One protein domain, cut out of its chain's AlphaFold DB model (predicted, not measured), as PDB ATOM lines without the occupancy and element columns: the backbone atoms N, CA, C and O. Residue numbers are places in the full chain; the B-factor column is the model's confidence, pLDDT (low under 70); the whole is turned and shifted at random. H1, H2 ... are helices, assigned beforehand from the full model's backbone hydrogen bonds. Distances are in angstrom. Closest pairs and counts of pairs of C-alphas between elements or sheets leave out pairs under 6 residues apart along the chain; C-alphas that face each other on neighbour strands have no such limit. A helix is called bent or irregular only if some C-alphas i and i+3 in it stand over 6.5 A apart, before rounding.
ATOM      1  N   ILE A   2     -17.914  55.306 -60.472       85.88
ATOM      2  CA  ILE A   2     -18.314  53.920 -60.139       85.88
ATOM      3  C   ILE A   2     -17.181  52.881 -60.277       85.88
ATOM      4  O   ILE A   2     -16.961  52.086 -59.372       85.88
ATOM      5  N   LYS A   3     -16.370  52.959 -61.344       86.31
ATOM      6  CA  LYS A   3     -15.221  52.062 -61.573       86.31
ATOM      7  C   LYS A   3     -14.176  52.127 -60.449       86.31
ATOM      8  O   LYS A   3     -13.676  51.089 -60.033       86.31
ATOM      9  N   LYS A   4     -13.874  53.328 -59.926       83.88
ATOM     10  CA  LYS A   4     -12.937  53.513 -58.796       83.88
ATOM     11  C   LYS A   4     -13.474  52.835 -57.528       83.88
ATOM     12  O   LYS A   4     -12.725  52.172 -56.821       83.88
ATOM     13  N   ARG A   5     -14.784  52.954 -57.296       86.06
ATOM     14  CA  ARG A   5     -15.496  52.409 -56.131       86.06
ATOM     15  C   ARG A   5     -15.544  50.881 -56.145       86.06
ATOM     16  O   ARG A   5     -15.198  50.249 -55.155       86.06
ATOM     17  N   ILE A   6     -15.877  50.296 -57.298       89.19
ATOM     18  CA  ILE A   6     -15.828  48.842 -57.511       89.19
ATOM     19  C   ILE A   6     -14.398  48.326 -57.309       89.19
ATOM     20  O   ILE A   6     -14.189  47.356 -56.590       89.19
ATOM     21  N   MET A   7     -13.398  48.997 -57.889       91.31
ATOM     22  CA  MET A   7     -11.997  48.593 -57.744       91.31
ATOM     23  C   MET A   7     -11.517  48.652 -56.287       91.31
ATOM     24  O   MET A   7     -10.780  47.769 -55.858       91.31
ATOM     25  N   PHE A   8     -11.946  49.656 -55.519       88.06
ATOM     26  CA  PHE A   8     -11.674  49.727 -54.084       88.06
ATOM     27  C   PHE A   8     -12.287  48.536 -53.335       88.06
ATOM     28  O   PHE A   8     -11.577  47.862 -52.594       88.06
ATOM     29  N   ALA A   9     -13.563  48.224 -53.582       87.25
ATOM     30  CA  ALA A   9     -14.242  47.099 -52.939       87.25
ATOM     31  C   ALA A   9     -13.592  45.742 -53.272       87.25
ATOM     32  O   ALA A   9     -13.422  44.910 -52.383       87.25
ATOM     33  N   ILE A  10     -13.151  45.538 -54.520       89.50
ATOM     34  CA  ILE A  10     -12.409  44.329 -54.924       89.50
ATOM     35  C   ILE A  10     -11.064  44.239 -54.191       89.50
ATOM     36  O   ILE A  10     -10.701  43.170 -53.704       89.50
ATOM     37  N   LYS A  11     -10.324  45.351 -54.078       88.00
ATOM     38  CA  LYS A  11      -9.056  45.378 -53.332       88.00
ATOM     39  C   LYS A  11      -9.271  45.072 -51.850       88.00
ATOM     40  O   LYS A  11      -8.521  44.277 -51.296       88.00
ATOM     41  N   ALA A  12     -10.302  45.649 -51.235       85.56
ATOM     42  CA  ALA A  12     -10.661  45.379 -49.845       85.56
ATOM     43  C   ALA A  12     -11.012  43.898 -49.623       85.56
ATOM     44  O   ALA A  12     -10.520  43.287 -48.676       85.56
ATOM     45  N   LEU A  13     -11.772  43.296 -50.544       86.81
ATOM     46  CA  LEU A  13     -12.077  41.866 -50.520       86.81
ATOM     47  C   LEU A  13     -10.806  41.003 -50.619       86.81
ATOM     48  O   LEU A  13     -10.655  40.039 -49.871       86.81
ATOM     49  N   GLY A  14      -9.874  41.356 -51.509       81.81
ATOM     50  CA  GLY A  14      -8.597  40.651 -51.643       81.81
ATOM     51  C   GLY A  14      -7.724  40.753 -50.391       81.81
ATOM     52  O   GLY A  14      -7.183  39.748 -49.935       81.81
ATOM     53  N   ILE A  15      -7.630  41.948 -49.798       85.44
ATOM     54  CA  ILE A  15      -6.898  42.182 -48.545       85.44
ATOM     55  C   ILE A  15      -7.493  41.336 -47.419       85.44
ATOM     56  O   ILE A  15      -6.754  40.665 -46.703       85.44
ATOM     57  N   TYR A  16      -8.819  41.308 -47.302       82.44
ATOM     58  CA  TYR A  16      -9.502  40.485 -46.316       82.44
ATOM     59  C   TYR A  16      -9.157  38.996 -46.452       82.44
ATOM     60  O   TYR A  16      -8.768  38.373 -45.468       82.44
ATOM     61  N   TRP A  17      -9.232  38.427 -47.662       82.56
ATOM     62  CA  TRP A  17      -8.875  37.022 -47.891       82.56
ATOM     63  C   TRP A  17      -7.388  36.743 -47.644       82.56
ATOM     64  O   TRP A  17      -7.031  35.674 -47.151       82.56
ATOM     65  N   ALA A  18      -6.508  37.700 -47.932       82.94
ATOM     66  CA  ALA A  18      -5.093  37.567 -47.608       82.94
ATOM     67  C   ALA A  18      -4.875  37.515 -46.087       82.94
ATOM     68  O   ALA A  18      -4.213  36.601 -45.593       82.94
ATOM     69  N   PHE A  19      -5.490  38.431 -45.332       80.44
ATOM     70  CA  PHE A  19      -5.449  38.410 -43.868       80.44
ATOM     71  C   PHE A  19      -6.068  37.135 -43.298       80.44
ATOM     72  O   PHE A  19      -5.490  36.542 -42.392       80.44
ATOM     73  N   TYR A  20      -7.184  36.676 -43.870       75.69
ATOM     74  CA  TYR A  20      -7.814  35.407 -43.522       75.69
ATOM     75  C   TYR A  20      -6.816  34.250 -43.562       75.69
ATOM     76  O   TYR A  20      -6.666  33.514 -42.586       75.69
ATOM     77  N   ILE A  21      -6.112  34.107 -44.688       79.06
ATOM     78  CA  ILE A  21      -5.151  33.026 -44.911       79.06
ATOM     79  C   ILE A  21      -3.967  33.165 -43.951       79.06
ATOM     80  O   ILE A  21      -3.588  32.187 -43.314       79.06
ATOM     81  N   ILE A  22      -3.413  34.371 -43.803       80.00
ATOM     82  CA  ILE A  22      -2.265  34.629 -42.922       80.00
ATOM     83  C   ILE A  22      -2.611  34.289 -41.467       80.00
ATOM     84  O   ILE A  22      -1.874  33.548 -40.819       80.00
ATOM     85  N   ILE A  23      -3.749  34.768 -40.963       73.00
ATOM     86  CA  ILE A  23      -4.202  34.485 -39.593       73.00
ATOM     87  C   ILE A  23      -4.461  32.986 -39.416       73.00
ATOM     88  O   ILE A  23      -4.038  32.411 -38.412       73.00
ATOM     89  N   SER A  24      -5.086  32.342 -40.408       70.00
ATOM     90  CA  SER A  24      -5.341  30.895 -40.395       70.00
ATOM     91  C   SER A  24      -4.055  30.070 -40.312       70.00
ATOM     92  O   SER A  24      -4.040  29.034 -39.649       70.00
ATOM     93  N   LEU A  25      -2.983  30.523 -40.969       77.06
ATOM     94  CA  LEU A  25      -1.673  29.870 -40.942       77.06
ATOM     95  C   LEU A  25      -0.931  30.096 -39.618       77.06
ATOM     96  O   LEU A  25      -0.298  29.168 -39.123       77.06
ATOM     97  N   ILE A  26      -0.998  31.305 -39.053       75.31
ATOM     98  CA  ILE A  26      -0.212  31.682 -37.866       75.31
ATOM     99  C   ILE A  26      -0.837  31.150 -36.573       75.31
ATOM    100  O   ILE A  26      -0.126  30.608 -35.730       75.31
ATOM    101  N   PHE A  27      -2.149  31.307 -36.395       70.19
ATOM    102  CA  PHE A  27      -2.807  31.042 -35.110       70.19
ATOM    103  C   PHE A  27      -3.695  29.786 -35.113       70.19
ATOM    104  O   PHE A  27      -4.280  29.427 -34.089       70.19
ATOM    105  N   GLY A  28      -3.796  29.100 -36.256       63.97
ATOM    106  CA  GLY A  28      -4.672  27.945 -36.432       63.97
ATOM    107  C   GLY A  28      -6.165  28.302 -36.394       63.97
ATOM    108  O   GLY A  28      -6.562  29.456 -36.237       63.97
ATOM    109  N   ARG A  29      -7.029  27.288 -36.544       59.50
ATOM    110  CA  ARG A  29      -8.492  27.479 -36.645       59.50
ATOM    111  C   ARG A  29      -9.126  28.151 -35.416       59.50
ATOM    112  O   ARG A  29     -10.123  28.840 -35.569       59.50
ATOM    113  N   PHE A  30      -8.549  27.979 -34.224       55.97
ATOM    114  CA  PHE A  30      -9.144  28.422 -32.957       55.97
ATOM    115  C   PHE A  30      -9.180  29.952 -32.796       55.97
ATOM    116  O   PHE A  30     -10.202  30.524 -32.438       55.97
ATOM    117  N   PHE A  31      -8.094  30.651 -33.134       54.09
ATOM    118  CA  PHE A  31      -8.067  32.121 -33.107       54.09
ATOM    119  C   PHE A  31      -8.778  32.758 -34.301       54.09
ATOM    120  O   PHE A  31      -9.010  33.966 -34.308       54.09
ATOM    121  N   MET A  32      -9.130  31.957 -35.304       58.19
ATOM    122  CA  MET A  32      -9.822  32.424 -36.493       58.19
ATOM    123  C   MET A  32     -11.246  32.890 -36.158       58.19
ATOM    124  O   MET A  32     -11.647  33.962 -36.600       58.19
ATOM    125  N   GLU A  33     -11.957  32.161 -35.291       53.62
ATOM    126  CA  GLU A  33     -13.281  32.555 -34.782       53.62
ATOM    127  C   GLU A  33     -13.216  33.851 -33.962       53.62
ATOM    128  O   GLU A  33     -14.092  34.710 -34.065       53.62
ATOM    129  N   VAL A  34     -12.144  34.042 -33.188       54.72
ATOM    130  CA  VAL A  34     -11.953  35.244 -32.363       54.72
ATOM    131  C   VAL A  34     -11.594  36.457 -33.228       54.72
ATOM    132  O   VAL A  34     -12.190  37.521 -33.073       54.72
ATOM    133  N   ALA A  35     -10.669  36.308 -34.180       54.16
ATOM    134  CA  ALA A  35     -10.252  37.389 -35.076       54.16
ATOM    135  C   ALA A  35     -11.390  37.857 -36.007       54.16
ATOM    136  O   ALA A  35     -11.510  39.056 -36.279       54.16
ATOM    137  N   PHE A  36     -12.251  36.932 -36.444       53.47
ATOM    138  CA  PHE A  36     -13.451  37.231 -37.235       53.47
ATOM    139  C   PHE A  36     -14.503  38.021 -36.478       53.47
ATOM    140  O   PHE A  36     -15.099  38.943 -37.035       53.47
ATOM    141  N   ASN A  37     -14.731  37.642 -35.224       49.47
ATOM    142  CA  ASN A  37     -15.775  38.240 -34.409       49.47
ATOM    143  C   ASN A  37     -15.374  39.608 -33.841       49.47
ATOM    144  O   ASN A  37     -16.260  40.411 -33.568       49.47
ATOM    145  N   PHE A  38     -14.073  39.890 -33.672       49.59
ATOM    146  CA  PHE A  38     -13.627  41.097 -32.963       49.59
ATOM    147  C   PHE A  38     -12.946  42.178 -33.808       49.59
ATOM    148  O   PHE A  38     -13.077  43.350 -33.462       49.59
ATOM    149  N   PHE A  39     -12.192  41.840 -34.862       48.75
ATOM    150  CA  PHE A  39     -11.227  42.803 -35.427       48.75
ATOM    151  C   PHE A  39     -11.496  43.274 -36.857       48.75
ATOM    152  O   PHE A  39     -11.092  44.383 -37.202       48.75
ATOM    153  N   LEU A  40     -12.144  42.469 -37.702       48.59
ATOM    154  CA  LEU A  40     -12.216  42.744 -39.148       48.59
ATOM    155  C   LEU A  40     -13.629  42.944 -39.693       48.59
ATOM    156  O   LEU A  40     -13.782  43.536 -40.761       48.59
ATOM    157  N   ILE A  41     -14.656  42.496 -38.974       47.00
ATOM    158  CA  ILE A  41     -16.043  42.709 -39.368       47.00
ATOM    159  C   ILE A  41     -16.739  43.388 -38.197       47.00
ATOM    160  O   ILE A  41     -16.630  42.948 -37.057       47.00
ATOM    161  N   LEU A  42     -17.424  44.496 -38.483       53.16
ATOM    162  CA  LEU A  42     -18.403  45.101 -37.583       53.16
ATOM    163  C   LEU A  42     -19.293  44.023 -36.920       53.16
ATOM    164  O   LEU A  42     -19.461  42.950 -37.499       53.16
ATOM    165  N   PRO A  43     -19.992  44.322 -35.805       54.84
ATOM    166  CA  PRO A  43     -20.975  43.415 -35.186       54.84
ATOM    167  C   PRO A  43     -22.024  42.823 -36.158       54.84
ATOM    168  O   PRO A  43     -22.704  41.859 -35.824       54.84
ATOM    169  N   THR A  44     -22.136  43.349 -37.383       55.12
ATOM    170  CA  THR A  44     -22.901  42.791 -38.504       55.12
ATOM    171  C   THR A  44     -22.453  41.406 -38.999       55.12
ATOM    172  O   THR A  44     -23.276  40.736 -39.620       55.12
ATOM    173  N   SER A  45     -21.223  40.929 -38.740       58.31
ATOM    174  CA  SER A  45     -20.818  39.541 -39.075       58.31
ATOM    175  C   SER A  45     -21.568  38.492 -38.269       58.31
ATOM    176  O   SER A  45     -21.919  37.454 -38.825       58.31
ATOM    177  N   LEU A  46     -21.828  38.766 -36.987       59.38
ATOM    178  CA  LEU A  46     -22.557  37.851 -36.107       59.38
ATOM    179  C   LEU A  46     -23.964  37.597 -36.658       59.38
ATOM    180  O   LEU A  46     -24.370  36.452 -36.827       59.38
ATOM    181  N   TYR A  47     -24.648  38.664 -37.079       65.06
ATOM    182  CA  TYR A  47     -25.939  38.552 -37.757       65.06
ATOM    183  C   TYR A  47     -25.841  37.829 -39.106       65.06
ATOM    184  O   TYR A  47     -26.776  37.137 -39.498       65.06
ATOM    185  N   LEU A  48     -24.723  37.966 -39.829       71.25
ATOM    186  CA  LEU A  48     -24.530  37.287 -41.110       71.25
ATOM    187  C   LEU A  48     -24.440  35.767 -40.933       71.25
ATOM    188  O   LEU A  48     -25.028  35.045 -41.731       71.25
ATOM    189  N   TYR A  49     -23.744  35.288 -39.898       75.19
ATOM    190  CA  TYR A  49     -23.682  33.860 -39.585       75.19
ATOM    191  C   TYR A  49     -25.083  33.282 -39.358       75.19
ATOM    192  O   TYR A  49     -25.464  32.326 -40.031       75.19
ATOM    193  N   ASP A  50     -25.887  33.921 -38.503       76.44
ATOM    194  CA  ASP A  50     -27.250  33.469 -38.205       76.44
ATOM    195  C   ASP A  50     -28.163  33.505 -39.440       76.44
ATOM    196  O   ASP A  50     -28.957  32.586 -39.660       76.44
ATOM    197  N   ILE A  51     -28.030  34.531 -40.289       80.00
ATOM    198  CA  ILE A  51     -28.768  34.631 -41.557       80.00
ATOM    199  C   ILE A  51     -28.377  33.488 -42.500       80.00
ATOM    200  O   ILE A  51     -29.249  32.851 -43.092       80.00
ATOM    201  N   VAL A  52     -27.081  33.213 -42.650       80.56
ATOM    202  CA  VAL A  52     -26.595  32.146 -43.533       80.56
ATOM    203  C   VAL A  52     -27.027  30.778 -43.009       80.56
ATOM    204  O   VAL A  52     -27.516  29.958 -43.786       80.56
ATOM    205  N   GLU A  53     -26.926  30.540 -41.704       82.12
ATOM    206  CA  GLU A  53     -27.417  29.321 -41.061       82.12
ATOM    207  C   GLU A  53     -28.924  29.136 -41.248       82.12
ATOM    208  O   GLU A  53     -29.379  28.035 -41.570       82.12
ATOM    209  N   TRP A  54     -29.704  30.209 -41.120       83.62
ATOM    210  CA  TRP A  54     -31.136  30.177 -41.391       83.62
ATOM    211  C   TRP A  54     -31.434  29.791 -42.850       83.62
ATOM    212  O   TRP A  54     -32.244  28.888 -43.076       83.62
ATOM    213  N   ILE A  55     -30.737  30.383 -43.830       82.06
ATOM    214  CA  ILE A  55     -30.872  30.034 -45.260       82.06
ATOM    215  C   ILE A  55     -30.524  28.561 -45.491       82.06
ATOM    216  O   ILE A  55     -31.273  27.839 -46.148       82.06
ATOM    217  N   LEU A  56     -29.409  28.096 -44.930       82.50
ATOM    218  CA  LEU A  56     -28.939  26.721 -45.090       82.50
ATOM    219  C   LEU A  56     -29.937  25.706 -44.533       82.50
ATOM    220  O   LEU A  56     -30.233  24.713 -45.201       82.50
ATOM    221  N   ARG A  57     -30.509  25.976 -43.356       82.75
ATOM    222  CA  ARG A  57     -31.576  25.147 -42.775       82.75
ATOM    223  C   ARG A  57     -32.815  25.134 -43.664       82.75
ATOM    224  O   ARG A  57     -33.385  24.070 -43.886       82.75
ATOM    225  N   HIS A  58     -33.196  26.285 -44.218       83.75
ATOM    226  CA  HIS A  58     -34.338  26.388 -45.130       83.75
ATOM    227  C   HIS A  58     -34.127  25.619 -46.443       83.75
ATOM    228  O   HIS A  58     -35.073  25.084 -47.012       83.75
ATOM    229  N   MET A  59     -32.879  25.517 -46.904       79.69
ATOM    230  CA  MET A  59     -32.488  24.725 -48.075       79.69
ATOM    231  C   MET A  59     -32.349  23.219 -47.783       79.69
ATOM    232  O   MET A  59     -31.984  22.461 -48.680       79.69
ATOM    233  N   GLY A  60     -32.623  22.772 -46.552       75.69
ATOM    234  CA  GLY A  60     -32.551  21.363 -46.160       75.69
ATOM    235  C   GLY A  60     -31.166  20.890 -45.712       75.69
ATOM    236  O   GLY A  60     -30.980  19.696 -45.490       75.69
ATOM    237  N   PHE A  61     -30.193  21.793 -45.530       74.69
ATOM    238  CA  PHE A  61     -28.901  21.447 -44.928       74.69
ATOM    239  C   PHE A  61     -29.037  21.381 -43.399       74.69
ATOM    240  O   PHE A  61     -28.690  22.321 -42.679       74.69
ATOM    241  N   SER A  62     -29.567  20.258 -42.908       68.88
ATOM    242  CA  SER A  62     -29.650  19.918 -41.481       68.88
ATOM    243  C   SER A  62     -28.336  19.288 -40.988       68.88
ATOM    244  O   SER A  62     -27.623  18.618 -41.735       68.88
ATOM    245  N   THR A  63     -27.992  19.534 -39.724       65.12
ATOM    246  CA  THR A  63     -26.836  18.937 -39.028       65.12
ATOM    247  C   THR A  63     -27.127  17.552 -38.443       65.12
ATOM    248  O   THR A  63     -26.257  16.974 -37.799       65.12
ATOM    249  N   ASP A  64     -28.333  17.018 -38.647       65.94
ATOM    250  CA  ASP A  64     -28.864  15.912 -37.843       65.94
ATOM    251  C   ASP A  64     -28.501  14.520 -38.392       65.94
ATOM    252  O   ASP A  64     -28.741  13.516 -37.723       65.94
ATOM    253  N   LEU A  65     -27.890  14.430 -39.585       56.88
ATOM    254  CA  LEU A  65     -27.528  13.159 -40.224       56.88
ATOM    255  C   LEU A  65     -26.002  13.005 -40.424       56.88
ATOM    256  O   LEU A  65     -25.370  13.839 -41.075       56.88
ATOM    257  N   PRO A  66     -25.382  11.911 -39.935       58.03
ATOM    258  CA  PRO A  66     -23.925  11.717 -39.948       58.03
ATOM    259  C   PRO A  66     -23.298  11.552 -41.339       58.03
ATOM    260  O   PRO A  66     -22.143  11.927 -41.534       58.03
ATOM    261  N   SER A  67     -24.035  11.044 -42.330       57.03
ATOM    262  CA  SER A  67     -23.564  10.979 -43.724       57.03
ATOM    263  C   SER A  67     -23.626  12.332 -44.434       57.03
ATOM    264  O   SER A  67     -22.800  12.613 -45.304       57.03
ATOM    265  N   ASP A  68     -24.567  13.189 -44.034       60.56
ATOM    266  CA  ASP A  68     -24.663  14.560 -44.526       60.56
ATOM    267  C   ASP A  68     -23.693  15.486 -43.804       60.56
ATOM    268  O   ASP A  68     -23.329  16.511 -44.361       60.56
ATOM    269  N   LEU A  69     -23.187  15.133 -42.623       63.53
ATOM    270  CA  LEU A  69     -22.276  15.977 -41.848       63.53
ATOM    271  C   LEU A  69     -21.031  16.406 -42.642       63.53
ATOM    272  O   LEU A  69     -20.762  17.596 -42.731       63.53
ATOM    273  N   ILE A  70     -20.324  15.495 -43.322       63.62
ATOM    274  CA  ILE A  70     -19.101  15.873 -44.059       63.62
ATOM    275  C   ILE A  70     -19.434  16.708 -45.306       63.62
ATOM    276  O   ILE A  70     -18.863  17.781 -45.509       63.62
ATOM    277  N   ARG A  71     -20.365  16.246 -46.152       63.88
ATOM    278  CA  ARG A  71     -20.730  16.943 -47.399       63.88
ATOM    279  C   ARG A  71     -21.434  18.273 -47.117       63.88
ATOM    280  O   ARG A  71     -21.121  19.275 -47.762       63.88
ATOM    281  N   SER A  72     -22.346  18.297 -46.148       67.56
ATOM    282  CA  SER A  72     -23.034  19.516 -45.715       67.56
ATOM    283  C   SER A  72     -22.060  20.510 -45.104       67.56
ATOM    284  O   SER A  72     -22.226  21.698 -45.338       67.56
ATOM    285  N   GLN A  73     -21.005  20.070 -44.411       71.44
ATOM    286  CA  GLN A  73     -20.037  20.981 -43.805       71.44
ATOM    287  C   GLN A  73     -19.151  21.668 -44.848       71.44
ATOM    288  O   GLN A  73     -18.903  22.869 -44.731       71.44
ATOM    289  N   TRP A  74     -18.749  20.972 -45.917       74.31
ATOM    290  CA  TRP A  74     -18.067  21.610 -47.052       74.31
ATOM    291  C   TRP A  74     -18.967  22.622 -47.769       74.31
ATOM    292  O   TRP A  74     -18.551  23.760 -47.991       74.31
ATOM    293  N   ILE A  75     -20.209  22.245 -48.083       79.00
ATOM    294  CA  ILE A  75     -21.173  23.133 -48.754       79.00
ATOM    295  C   ILE A  75     -21.497  24.350 -47.878       79.00
ATOM    296  O   ILE A  75     -21.448  25.481 -48.355       79.00
ATOM    297  N   ARG A  76     -21.738  24.137 -46.582       77.75
ATOM    298  CA  ARG A  76     -21.942  25.182 -45.571       77.75
ATOM    299  C   ARG A  76     -20.761  26.140 -45.534       77.75
ATOM    300  O   ARG A  76     -20.974  27.344 -45.594       77.75
ATOM    301  N   THR A  77     -19.534  25.625 -45.509       76.44
ATOM    302  CA  THR A  77     -18.315  26.450 -45.516       76.44
ATOM    303  C   THR A  77     -18.225  27.304 -46.783       76.44
ATOM    304  O   THR A  77     -17.976  28.505 -46.702       76.44
ATOM    305  N   ILE A  78     -18.486  26.717 -47.955       81.25
ATOM    306  CA  ILE A  78     -18.487  27.437 -49.238       81.25
ATOM    307  C   ILE A  78     -19.550  28.540 -49.245       81.25
ATOM    308  O   ILE A  78     -19.264  29.670 -49.639       81.25
ATOM    309  N   ILE A  79     -20.764  28.235 -48.786       81.31
ATOM    310  CA  ILE A  79     -21.863  29.201 -48.744       81.31
ATOM    311  C   ILE A  79     -21.514  30.355 -47.803       81.31
ATOM    312  O   ILE A  79     -21.620  31.511 -48.210       81.31
ATOM    313  N   HIS A  80     -20.991  30.071 -46.608       80.38
ATOM    314  CA  HIS A  80     -20.497  31.114 -45.709       80.38
ATOM    315  C   HIS A  80     -19.454  31.997 -46.401       80.38
ATOM    316  O   HIS A  80     -19.594  33.218 -46.399       80.38
ATOM    317  N   TYR A  81     -18.461  31.414 -47.075       80.56
ATOM    318  CA  TYR A  81     -17.442  32.183 -47.794       80.56
ATOM    319  C   TYR A  81     -18.003  33.108 -48.878       80.56
ATOM    320  O   TYR A  81     -17.546  34.251 -49.010       80.56
ATOM    321  N   ILE A  82     -19.007  32.654 -49.629       84.69
ATOM    322  CA  ILE A  82     -19.685  33.474 -50.639       84.69
ATOM    323  C   ILE A  82     -20.403  34.649 -49.970       84.69
ATOM    324  O   ILE A  82     -20.200  35.798 -50.367       84.69
ATOM    325  N   PHE A  83     -21.193  34.389 -48.926       82.75
ATOM    326  CA  PHE A  83     -21.949  35.432 -48.232       82.75
ATOM    327  C   PHE A  83     -21.039  36.455 -47.546       82.75
ATOM    328  O   PHE A  83     -21.272  37.657 -47.681       82.75
ATOM    329  N   TYR A  84     -19.959  36.013 -46.897       78.12
ATOM    330  CA  TYR A  84     -18.956  36.918 -46.330       78.12
ATOM    331  C   TYR A  84     -18.297  37.783 -47.409       78.12
ATOM    332  O   TYR A  84     -18.150  38.990 -47.222       78.12
ATOM    333  N   SER A  85     -17.975  37.206 -48.570       84.06
ATOM    334  CA  SER A  85     -17.406  37.965 -49.691       84.06
ATOM    335  C   SER A  85     -18.363  39.042 -50.209       84.06
ATOM    336  O   SER A  85     -17.946  40.180 -50.432       84.06
ATOM    337  N   ILE A  86     -19.651  38.711 -50.353       86.81
ATOM    338  CA  ILE A  86     -20.698  39.662 -50.761       86.81
ATOM    339  C   ILE A  86     -20.853  40.771 -49.717       86.81
ATOM    340  O   ILE A  86     -20.926  41.948 -50.076       86.81
ATOM    341  N   HIS A  87     -20.871  40.416 -48.433       84.06
ATOM    342  CA  HIS A  87     -20.993  41.374 -47.341       84.06
ATOM    343  C   HIS A  87     -19.839  42.382 -47.353       84.06
ATOM    344  O   HIS A  87     -20.074  43.589 -47.405       84.06
ATOM    345  N   ILE A  88     -18.596  41.903 -47.399       84.25
ATOM    346  CA  ILE A  88     -17.396  42.753 -47.394       84.25
ATOM    347  C   ILE A  88     -17.341  43.631 -48.632       84.25
ATOM    348  O   ILE A  88     -17.038  44.820 -48.523       84.25
ATOM    349  N   PHE A  89     -17.669  43.072 -49.797       86.00
ATOM    350  CA  PHE A  89     -17.776  43.850 -51.022       86.00
ATOM    351  C   PHE A  89     -18.801  44.977 -50.866       86.00
ATOM    352  O   PHE A  89     -18.497  46.122 -51.188       86.00
ATOM    353  N   THR A  90     -19.981  44.677 -50.322       85.75
ATOM    354  CA  THR A  90     -21.075  45.644 -50.158       85.75
ATOM    355  C   THR A  90     -20.702  46.743 -49.169       85.75
ATOM    356  O   THR A  90     -20.817  47.920 -49.504       85.75
ATOM    357  N   VAL A  91     -20.184  46.392 -47.988       85.19
ATOM    358  CA  VAL A  91     -19.739  47.362 -46.974       85.19
ATOM    359  C   VAL A  91     -18.606  48.231 -47.519       85.19
ATOM    360  O   VAL A  91     -18.681  49.457 -47.445       85.19
ATOM    361  N   SER A  92     -17.595  47.625 -48.145       84.38
ATOM    362  CA  SER A  92     -16.469  48.358 -48.736       84.38
ATOM    363  C   SER A  92     -16.923  49.277 -49.867       84.38
ATOM    364  O   SER A  92     -16.448  50.404 -49.976       84.38
ATOM    365  N   PHE A  93     -17.870  48.824 -50.691       86.00
ATOM    366  CA  PHE A  93     -18.465  49.622 -51.756       86.00
ATOM    367  C   PHE A  93     -19.288  50.789 -51.195       86.00
ATOM    368  O   PHE A  93     -19.162  51.908 -51.691       86.00
ATOM    369  N   LEU A  94     -20.074  50.581 -50.138       86.06
ATOM    370  CA  LEU A  94     -20.841  51.645 -49.484       86.06
ATOM    371  C   LEU A  94     -19.932  52.683 -48.810       86.06
ATOM    372  O   LEU A  94     -20.158  53.883 -48.970       86.06
ATOM    373  N   LEU A  95     -18.846  52.255 -48.159       84.25
ATOM    374  CA  LEU A  95     -17.841  53.155 -47.574       84.25
ATOM    375  C   LEU A  95     -17.250  54.120 -48.605       84.25
ATOM    376  O   LEU A  95     -16.952  55.273 -48.292       84.25
ATOM    377  N   THR A  96     -17.151  53.694 -49.865       86.25
ATOM    378  CA  THR A  96     -16.656  54.565 -50.935       86.25
ATOM    379  C   THR A  96     -17.533  55.797 -51.183       86.25
ATOM    380  O   THR A  96     -17.041  56.776 -51.746       86.25
ATOM    381  N   PHE A  97     -18.816  55.784 -50.786       83.38
ATOM    382  CA  PHE A  97     -19.699  56.956 -50.893       83.38
ATOM    383  C   PHE A  97     -19.299  58.075 -49.957       83.38
ATOM    384  O   PHE A  97     -19.394  59.220 -50.377       83.38
ATOM    385  N   PHE A  98     -18.764  57.746 -48.787       82.38
ATOM    386  CA  PHE A  98     -18.236  58.724 -47.844       82.38
ATOM    387  C   PHE A  98     -16.784  59.093 -48.166       82.38
ATOM    388  O   PHE A  98     -16.407  60.254 -48.085       82.38
ATOM    389  N   LEU A  99     -15.962  58.121 -48.579       79.12
ATOM    390  CA  LEU A  99     -14.534  58.356 -48.826       79.12
ATOM    391  C   LEU A  99     -14.255  59.172 -50.093       79.12
ATOM    392  O   LEU A  99     -13.316  59.959 -50.115       79.12
ATOM    393  N   PHE A 100     -15.052  58.996 -51.149       76.00
ATOM    394  CA  PHE A 100     -14.860  59.704 -52.421       76.00
ATOM    395  C   PHE A 100     -15.934  60.768 -52.689       76.00
ATOM    396  O   PHE A 100     -16.137  61.135 -53.847       76.00
ATOM    397  N   SER A 101     -16.656  61.250 -51.668       67.31
ATOM    398  CA  SER A 101     -17.600  62.369 -51.836       67.31
ATOM    399  C   SER A 101     -16.906  63.725 -52.003       67.31
ATOM    400  O   SER A 101     -17.497  64.620 -52.594       67.31
TER     401      SER A 101
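What this domain is: This is residues 2 to 101 of the 112 residues of an uncharacterized protein of Neisseria zalophi (UniProt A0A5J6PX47). The longest helix by residues, H1, folds back on itself: its first arm H1a packs with residues 5 to 13 on the last part of H3 and diverges from it as a V, and its short second arm H1b turns back at the far end of H1a. H3 is the long straight axis of the model apart from a kink near residue 73, and H2 crosses over its middle part, residues 76 to 84, as the other half of a helical hairpin. The printed part has 100 residues with three named helices, in the order H1, H2, H3, and no named strand; its class is all helix. It is only just loose, close to compact, with a radius of gyration of the C-alphas of 15.6 A, and is elongated, spanning 52 by 33 by 21 A.

Where its parts are: Find C-alpha 2 at (-18.314, 53.920, -60.139), where H1, residues 2 to 40, begins. By its hydrogen bonds it was assigned as one helix, but it is bent: C-alphas 26 and 29 are 9.4 A apart. Its arm H1a, residues 2 to 26, runs 36.3 A to C-alpha 26 at (-0.212, 31.682, -37.866). Its arm H1b, residues 29 to 40, is itself irregular, with C-alphas 37 and 40 lying 7.4 A apart. Next look for H2, residues 44 to 58, which is 21.1 A long. H3, residues 66 to 99, runs 48.4 A to C-alpha 99 at (-14.534, 58.356, -48.826); it has a kink of 33 degrees near residue 73 and is only just irregular, C-alphas 67 and 70 being 6.6 A apart.

How they stand to each other: Start at Ser 24 of H1a and Met 32 of H1b, whose C-alphas, the closest of the two arms, are 6.1 A apart. These arms touch and run opposite ways at a shallow tilt of 34.7 degrees, only just short of steep. H1a touches H3 with residues 5 to 13 alone, at a steep tilt of 45 degrees, opposite ways; their closest C-alphas, of Ala 9 and Ser 92, are 4.9 A apart. H2 and H3, a hairpin, touch at a steep tilt of 40 degrees, with the closest C-alphas, of Val 52 and His 80, 6.6 A apart. H1b and H2 only just touch, with 3 pairs of C-alphas within 8 A, and only at the corner. H1a and H2 are apart, as are H1b and H3. The packing of the helices is mostly crossed, but only just. Every O i to N i+4 pair is within hydrogen-bond range in H1a and H2; look for 5 of 8 in H1b and 26 of 30 in H3.

The domain as a whole: Find the two C-alphas farthest apart, those of Pro 66 and Ser 101, at 52.4 A. The printed part has no cut. The link from H1 to H2 is tight, with 3 residues, and that from H2 to H3 is short, with 7. The mean pLDDT of the printed part is 74.0; residues 28 to 47, residues 62 to 72 and residue 101 are under 70.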